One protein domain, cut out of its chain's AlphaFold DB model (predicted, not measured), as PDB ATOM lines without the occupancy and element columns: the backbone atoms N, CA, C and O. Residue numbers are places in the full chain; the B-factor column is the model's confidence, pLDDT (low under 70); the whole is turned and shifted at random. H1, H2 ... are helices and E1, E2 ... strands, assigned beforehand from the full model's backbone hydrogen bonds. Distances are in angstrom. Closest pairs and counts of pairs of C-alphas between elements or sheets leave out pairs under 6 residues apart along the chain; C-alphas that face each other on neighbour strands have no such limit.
ATOM      1  N   ALA A   8       3.269 -11.740  -1.407       94.19
ATOM      2  CA  ALA A   8       4.142 -11.228  -0.358       94.19
ATOM      3  C   ALA A   8       5.608 -11.370  -0.780       94.19
ATOM      4  O   ALA A   8       6.107 -12.481  -0.962       94.19
ATOM      5  N   PHE A   9       6.315 -10.249  -0.918       93.81
ATOM      6  CA  PHE A   9       7.745 -10.243  -1.227       93.81
ATOM      7  C   PHE A   9       8.573 -10.444   0.042       93.81
ATOM      8  O   PHE A   9       8.472  -9.670   0.988       93.81
ATOM      9  N   LEU A  10       9.422 -11.469   0.037       93.88
ATOM     10  CA  LEU A  10      10.386 -11.730   1.108       93.88
ATOM     11  C   LEU A  10      11.758 -11.133   0.792       93.88
ATOM     12  O   LEU A  10      12.503 -10.756   1.693       93.88
ATOM     13  N   HIS A  11      12.109 -11.076  -0.492       93.25
ATOM     14  CA  HIS A  11      13.376 -10.530  -0.951       93.25
ATOM     15  C   HIS A  11      13.242  -9.990  -2.371       93.25
ATOM     16  O   HIS A  11      12.690 -10.667  -3.238       93.25
ATOM     17  N   VAL A  12      13.787  -8.800  -2.610       92.81
ATOM     18  CA  VAL A  12      13.912  -8.208  -3.944       92.81
ATOM     19  C   VAL A  12      15.286  -7.552  -4.043       92.81
ATOM     20  O   VAL A  12      15.532  -6.509  -3.442       92.81
ATOM     21  N   ALA A  13      16.180  -8.171  -4.804       90.50
ATOM     22  CA  ALA A  13      17.466  -7.621  -5.197       90.50
ATOM     23  C   ALA A  13      17.500  -7.531  -6.721       90.50
ATOM     24  O   ALA A  13      17.460  -8.546  -7.418       90.50
ATOM     25  N   GLY A  14      17.554  -6.301  -7.234       85.69
ATOM     26  CA  GLY A  14      17.543  -6.056  -8.673       85.69
ATOM     27  C   GLY A  14      18.791  -6.581  -9.376       85.69
ATOM     28  O   GLY A  14      19.823  -6.803  -8.736       85.69
ATOM     29  N   TYR A  15      18.704  -6.720 -10.696       84.25
ATOM     30  CA  TYR A  15      19.724  -7.312 -11.562       84.25
ATOM     31  C   TYR A  15      21.137  -6.725 -11.381       84.25
ATOM     32  O   TYR A  15      22.120  -7.456 -11.437       84.25
ATOM     33  N   ARG A  16      21.253  -5.424 -11.076       84.50
ATOM     34  CA  ARG A  16      22.544  -4.743 -10.832       84.50
ATOM     35  C   ARG A  16      23.182  -5.045  -9.465       84.50
ATOM     36  O   ARG A  16      24.262  -4.544  -9.164       84.50
ATOM     37  N   SER A  17      22.521  -5.825  -8.613       85.31
ATOM     38  CA  SER A  17      23.049  -6.210  -7.302       85.31
ATOM     39  C   SER A  17      24.135  -7.273  -7.449       85.31
ATOM     40  O   SER A  17      24.072  -8.115  -8.336       85.31
ATOM     41  N   HIS A  18      25.084  -7.328  -6.511       86.25
ATOM     42  CA  HIS A  18      26.120  -8.375  -6.497       86.25
ATOM     43  C   HIS A  18      25.539  -9.802  -6.369       86.25
ATOM     44  O   HIS A  18      26.182 -10.787  -6.727       86.25
ATOM     45  N   ARG A  19      24.311  -9.917  -5.847       85.94
ATOM     46  CA  ARG A  19      23.525 -11.154  -5.778       85.94
ATOM     47  C   ARG A  19      22.073 -10.850  -6.169       85.94
ATOM     48  O   ARG A  19      21.272 -10.586  -5.275       85.94
ATOM     49  N   PRO A  20      21.743 -10.816  -7.471       89.44
ATOM     50  CA  PRO A  20      20.391 -10.512  -7.918       89.44
ATOM     51  C   PRO A  20      19.461 -11.686  -7.610       89.44
ATOM     52  O   PRO A  20      19.847 -12.855  -7.726       89.44
ATOM     53  N   GLY A  21      18.233 -11.379  -7.206       92.12
ATOM     54  CA  GLY A  21      17.258 -12.402  -6.873       92.12
ATOM     55  C   GLY A  21      15.942 -11.840  -6.359       92.12
ATOM     56  O   GLY A  21      15.898 -10.802  -5.702       92.12
ATOM     57  N   VAL A  22      14.863 -12.566  -6.617       93.94
ATOM     58  CA  VAL A  22      13.540 -12.279  -6.063       93.94
ATOM     59  C   VAL A  22      13.023 -13.520  -5.358       93.94
ATOM     60  O   VAL A  22      13.197 -14.637  -5.839       93.94
ATOM     61  N   LEU A  23      12.387 -13.322  -4.208       94.38
ATOM     62  CA  LEU A  23      11.661 -14.354  -3.487       94.38
ATOM     63  C   LEU A  23      10.316 -13.796  -3.039       94.38
ATOM     64  O   LEU A  23      10.266 -12.797  -2.317       94.38
ATOM     65  N   ALA A  24       9.246 -14.475  -3.428       94.69
ATOM     66  CA  ALA A  24       7.888 -14.137  -3.043       94.69
ATOM     67  C   ALA A  24       7.092 -15.388  -2.652       94.69
ATOM     68  O   ALA A  24       7.373 -16.496  -3.116       94.69
ATOM     69  N   ILE A  25       6.092 -15.187  -1.800       93.62
ATOM     70  CA  ILE A  25       5.043 -16.160  -1.505       93.62
ATOM     71  C   ILE A  25       3.753 -15.666  -2.159       93.62
ATOM     72  O   ILE A  25       3.367 -14.512  -1.977       93.62
ATOM     73  N   VAL A  26       3.087 -16.541  -2.904       91.69
ATOM     74  CA  VAL A  26       1.797 -16.307  -3.550       91.69
ATOM     75  C   VAL A  26       0.740 -17.166  -2.861       91.69
ATOM     76  O   VAL A  26       0.990 -18.327  -2.533       91.69
ATOM     77  N   ASP A  27      -0.421 -16.578  -2.573       88.88
ATOM     78  CA  ASP A  27      -1.553 -17.250  -1.916       88.88
ATOM     79  C   ASP A  27      -1.189 -17.910  -0.573       88.88
ATOM     80  O   ASP A  27      -1.744 -18.932  -0.174       88.88
ATOM     81  N   SER A  28      -0.207 -17.331   0.130       86.75
ATOM     82  CA  SER A  28       0.365 -17.844   1.390       86.75
ATOM     83  C   SER A  28       0.956 -19.261   1.319       86.75
ATOM     84  O   SER A  28       1.354 -19.800   2.348       86.75
ATOM     85  N   THR A  29       1.049 -19.851   0.123       89.19
ATOM     86  CA  THR A  29       1.339 -21.281  -0.058       89.19
ATOM     87  C   THR A  29       2.448 -21.506  -1.077       89.19
ATOM     88  O   THR A  29       3.405 -22.228  -0.806       89.19
ATOM     89  N   PHE A  30       2.369 -20.856  -2.237       90.31
ATOM     90  CA  PHE A  30       3.287 -21.109  -3.342       90.31
ATOM     91  C   PHE A  30       4.490 -20.189  -3.271       90.31
ATOM     92  O   PHE A  30       4.365 -18.969  -3.191       90.31
ATOM     93  N   ARG A  31       5.685 -20.764  -3.341       92.50
ATOM     94  CA  ARG A  31       6.924 -19.991  -3.371       92.50
ATOM     95  C   ARG A  31       7.336 -19.748  -4.817       92.50
ATOM     96  O   ARG A  31       7.535 -20.702  -5.563       92.50
ATOM     97  N   ALA A  32       7.511 -18.486  -5.187       91.88
ATOM     98  CA  ALA A  32       8.077 -18.071  -6.465       91.88
ATOM     99  C   ALA A  32       9.449 -17.437  -6.231       91.88
ATOM    100  O   ALA A  32       9.617 -16.566  -5.370       91.88
ATOM    101  N   ARG A  33      10.449 -17.879  -6.989       92.56
ATOM    102  CA  ARG A  33      11.824 -17.403  -6.882       92.56
ATOM    103  C   ARG A  33      12.379 -17.104  -8.263       92.56
ATOM    104  O   ARG A  33      12.317 -17.949  -9.146       92.56
ATOM    105  N   TRP A  34      13.003 -15.944  -8.402       91.25
ATOM    106  CA  TRP A  34      13.825 -15.612  -9.556       91.25
ATOM    107  C   TRP A  34      15.284 -15.530  -9.142       91.25
ATOM    108  O   TRP A  34      15.605 -14.856  -8.159       91.25
ATOM    109  N   GLN A  35      16.167 -16.204  -9.871       88.50
ATOM    110  CA  GLN A  35      17.612 -16.112  -9.681       88.50
ATOM    111  C   GLN A  35      18.321 -16.235 -11.026       88.50
ATOM    112  O   GLN A  35      18.055 -17.154 -11.790       88.50
ATOM    113  N   ARG A  36      19.270 -15.327 -11.291       80.81
ATOM    114  CA  ARG A  36      20.159 -15.379 -12.468       80.81
ATOM    115  C   ARG A  36      19.426 -15.532 -13.814       80.81
ATOM    116  O   ARG A  36      19.901 -16.245 -14.688       80.81
ATOM    117  N   GLY A  37      18.293 -14.853 -13.978       82.44
ATOM    118  CA  GLY A  37      17.523 -14.875 -15.225       82.44
ATOM    119  C   GLY A  37      16.451 -15.963 -15.300       82.44
ATOM    120  O   GLY A  37      15.608 -15.891 -16.185       82.44
ATOM    121  N   GLU A  38      16.406 -16.901 -14.353       86.44
ATOM    122  CA  GLU A  38      15.448 -18.008 -14.371       86.44
ATOM    123  C   GLU A  38      14.422 -17.903 -13.236       86.44
ATOM    124  O   GLU A  38      14.748 -17.542 -12.099       86.44
ATOM    125  N   TRP A  39      13.167 -18.225 -13.556       88.69
ATOM    126  CA  TRP A  39      12.082 -18.348 -12.590       88.69
ATOM    127  C   TRP A  39      11.888 -19.803 -12.178       88.69
ATOM    128  O   TRP A  39      11.832 -20.702 -13.005       88.69
ATOM    129  N   THR A  40      11.696 -20.005 -10.883       89.12
ATOM    130  CA  THR A  40      11.325 -21.280 -10.274       89.12
ATOM    131  C   THR A  40      10.091 -21.061  -9.414       89.12
ATOM    132  O   THR A  40       9.950 -20.028  -8.747       89.12
ATOM    133  N   CYS A  41       9.173 -22.018  -9.427       89.25
ATOM    134  CA  CYS A  41       8.006 -21.996  -8.564       89.25
ATOM    135  C   CYS A  41       7.733 -23.398  -8.031       89.25
ATOM    136  O   CYS A  41       7.987 -24.379  -8.715       89.25
ATOM    137  N   ASP A  42       7.235 -23.467  -6.801       88.69
ATOM    138  CA  ASP A  42       6.855 -24.713  -6.119       88.69
ATOM    139  C   ASP A  42       5.436 -25.186  -6.515       88.69
ATOM    140  O   ASP A  42       4.866 -26.067  -5.886       88.69
ATOM    141  N   CYS A  43       4.818 -24.542  -7.510       84.19
ATOM    142  CA  CYS A  43       3.546 -24.979  -8.078       84.19
ATOM    143  C   CYS A  43       3.768 -26.255  -8.904       84.19
ATOM    144  O   CYS A  43       4.736 -26.330  -9.658       84.19
ATOM    145  N   ASP A  44       2.853 -27.220  -8.804       71.12
ATOM    146  CA  ASP A  44       2.825 -28.434  -9.638       71.12
ATOM    147  C   ASP A  44       2.319 -28.079 -11.052       71.12
ATOM    148  O   ASP A  44       1.241 -28.477 -11.482       71.12
ATOM    149  N   ALA A  45       3.026 -27.171 -11.727       64.19
ATOM    150  CA  ALA A  45       2.701 -26.743 -13.079       64.19
ATOM    151  C   ALA A  45       3.401 -27.660 -14.087       64.19
ATOM    152  O   ALA A  45       4.606 -27.890 -13.974       64.19
ATOM    153  N   ASP A  46       2.652 -28.138 -15.083       60.00
ATOM    154  CA  ASP A  46       3.185 -28.918 -16.199       60.00
ATOM    155  C   ASP A  46       4.396 -28.222 -16.849       60.00
ATOM    156  O   ASP A  46       4.363 -27.018 -17.150       60.00
ATOM    157  N   GLU A  47       5.459 -28.997 -17.093       53.84
ATOM    158  CA  GLU A  47       6.670 -28.528 -17.770       53.84
ATOM    159  C   GLU A  47       6.310 -27.839 -19.099       53.84
ATOM    160  O   GLU A  47       5.725 -28.439 -19.999       53.84
ATOM    161  N   GLY A  48       6.666 -26.556 -19.226       55.34
ATOM    162  CA  GLY A  48       6.443 -25.758 -20.438       55.34
ATOM    163  C   GLY A  48       5.335 -24.707 -20.344       55.34
ATOM    164  O   GLY A  48       5.228 -23.877 -21.248       55.34
ATOM    165  N   THR A  49       4.559 -24.665 -19.254       57.69
ATOM    166  CA  THR A  49       3.581 -23.588 -19.019       57.69
ATOM    167  C   THR A  49       4.126 -22.562 -18.026       57.69
ATOM    168  O   THR A  49       4.519 -22.900 -16.911       57.69
ATOM    169  N   SER A  50       4.126 -21.279 -18.400       67.50
ATOM    170  CA  SER A  50       4.485 -20.185 -17.490       67.50
ATOM    171  C   SER A  50       3.533 -20.163 -16.287       67.50
ATOM    172  O   SER A  50       2.380 -19.753 -16.424       67.50
ATOM    173  N   CYS A  51       4.007 -20.599 -15.113       84.44
ATOM    174  CA  CYS A  51       3.191 -20.697 -13.899       84.44
ATOM    175  C   CYS A  51       2.542 -19.343 -13.553       84.44
ATOM    176  O   CYS A  51       3.210 -18.305 -13.505       84.44
ATOM    177  N   GLU A  52       1.233 -19.343 -13.279       86.75
ATOM    178  CA  GLU A  52       0.469 -18.116 -13.009       86.75
ATOM    179  C   GLU A  52       1.038 -17.312 -11.831       86.75
ATOM    180  O   GLU A  52       1.028 -16.081 -11.851       86.75
ATOM    181  N   HIS A  53       1.603 -18.000 -10.834       88.94
ATOM    182  CA  HIS A  53       2.239 -17.384  -9.674       88.94
ATOM    183  C   HIS A  53       3.453 -16.546 -10.077       88.94
ATOM    184  O   HIS A  53       3.612 -15.423  -9.603       88.94
ATOM    185  N   VAL A  54       4.279 -17.062 -10.993       89.50
ATOM    186  CA  VAL A  54       5.431 -16.331 -11.538       89.50
ATOM    187  C   VAL A  54       4.955 -15.096 -12.289       89.50
ATOM    188  O   VAL A  54       5.462 -14.007 -12.033       89.50
ATOM    189  N   ASN A  55       3.938 -15.237 -13.144       89.38
ATOM    190  CA  ASN A  55       3.390 -14.112 -13.905       89.38
ATOM    191  C   ASN A  55       2.845 -13.010 -12.985       89.38
ATOM    192  O   ASN A  55       3.100 -11.831 -13.222       89.38
ATOM    193  N   ARG A  56       2.153 -13.374 -11.897       89.94
ATOM    194  CA  ARG A  56       1.661 -12.414 -10.893       89.94
ATOM    195  C   ARG A  56       2.792 -11.677 -10.192       89.94
ATOM    196  O   ARG A  56       2.716 -10.465 -10.028       89.94
ATOM    197  N   VAL A  57       3.840 -12.392  -9.785       91.44
ATOM    198  CA  VAL A  57       5.007 -11.775  -9.144       91.44
ATOM    199  C   VAL A  57       5.721 -10.852 -10.128       91.44
ATOM    200  O   VAL A  57       5.982  -9.702  -9.791       91.44
ATOM    201  N   ALA A  58       5.988 -11.317 -11.350       89.56
ATOM    202  CA  ALA A  58       6.662 -10.541 -12.385       89.56
ATOM    203  C   ALA A  58       5.890  -9.267 -12.763       89.56
ATOM    204  O   ALA A  58       6.505  -8.217 -12.912       89.56
ATOM    205  N   ALA A  59       4.556  -9.328 -12.831       89.94
ATOM    206  CA  ALA A  59       3.702  -8.171 -13.112       89.94
ATOM    207  C   ALA A  59       3.776  -7.067 -12.038       89.94
ATOM    208  O   ALA A  59       3.445  -5.917 -12.315       89.94
ATOM    209  N   LEU A  60       4.199  -7.407 -10.817       91.38
ATOM    210  CA  LEU A  60       4.366  -6.463  -9.708       91.38
ATOM    211  C   LEU A  60       5.802  -5.929  -9.587       91.38
ATOM    212  O   LEU A  60       6.048  -4.999  -8.818       91.38
ATOM    213  N   LEU A  61       6.760  -6.515 -10.306       89.88
ATOM    214  CA  LEU A  61       8.154  -6.090 -10.276       89.88
ATOM    215  C   LEU A  61       8.414  -4.989 -11.299       89.88
ATOM    216  O   LEU A  61       7.924  -5.012 -12.424       89.88
ATOM    217  N   HIS A  62       9.279  -4.047 -10.928       86.81
ATOM    218  CA  HIS A  62       9.806  -3.087 -11.886       86.81
ATOM    219  C   HIS A  62      10.712  -3.814 -12.906       86.81
ATOM    220  O   HIS A  62      11.521  -4.645 -12.483       86.81
ATOM    221  N   PRO A  63      10.671  -3.493 -14.215       81.19
ATOM    222  CA  PRO A  63      11.452  -4.188 -15.252       81.19
ATOM    223  C   PRO A  63      12.961  -4.251 -14.955       81.19
ATOM    224  O   PRO A  63      13.600  -5.290 -15.121       81.19
ATOM    225  N   ASN A  64      13.519  -3.181 -14.383       81.81
ATOM    226  CA  ASN A  64      14.928  -3.127 -13.955       81.81
ATOM    227  C   ASN A  64      15.316  -4.150 -12.867       81.81
ATOM    228  O   ASN A  64      16.504  -4.362 -12.624       81.81
TER     229      ASN A  64
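This is residues 8 to 64 of the 72 residues of an uncharacterized protein of Acidobacteria bacterium (UniProt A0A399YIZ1). A small sheet of four strands, E1 to E4 in a meander, each the antiparallel neighbour of the one before, has one short helix, H1, packed slantwise over one face; the other face is bare. The 57 printed residues hold E1, E2, E3, E4 and H1 in that order, the class being mixed. The whole is compact, with a radius of gyration of the C-alphas of 11.0 A and spans of 32 by 24 by 17 A.

E1, residues 8 to 13, begins at C-alpha 8 (4.142, -11.228, -0.358) and is 14.6 A long. E2, residues 21 to 26, is 16.3 A long, E3, residues 30 to 35, 16.4 A, and E4, residues 38 to 41, 10.2 A. H1, residues 52 to 60, is 12.7 A long and ends at C-alpha 60 (4.366, -6.463, -9.708).

The hairpin E2 and E3 has N 24 and O 32 at 2.9 A, within hydrogen-bond range. So are N 10 and O 23 of the hairpin E1 and E2, at 2.8 A, and N 33 and O 40 of the hairpin E3 and E4, at 2.8 A. E1 and E4, the edge strands, are apart. H1 is on the sheet at a height of 8.7 A, over E3 and, only just, E2, with 3 C-alphas; its closest C-alphas to E3 are Val 54 and Ala 32, 6.0 A. On the local plane it stands at 58 degrees to E3, only just slantwise to the strands. In H1 every O i to N i+4 pair is within hydrogen-bond range.

The two C-alphas farthest apart, of His 18 and Asp 46, are 32.3 A apart. The printed part has no cut, and no link is long. Residues 45 to 50 are under 70 in pLDDT.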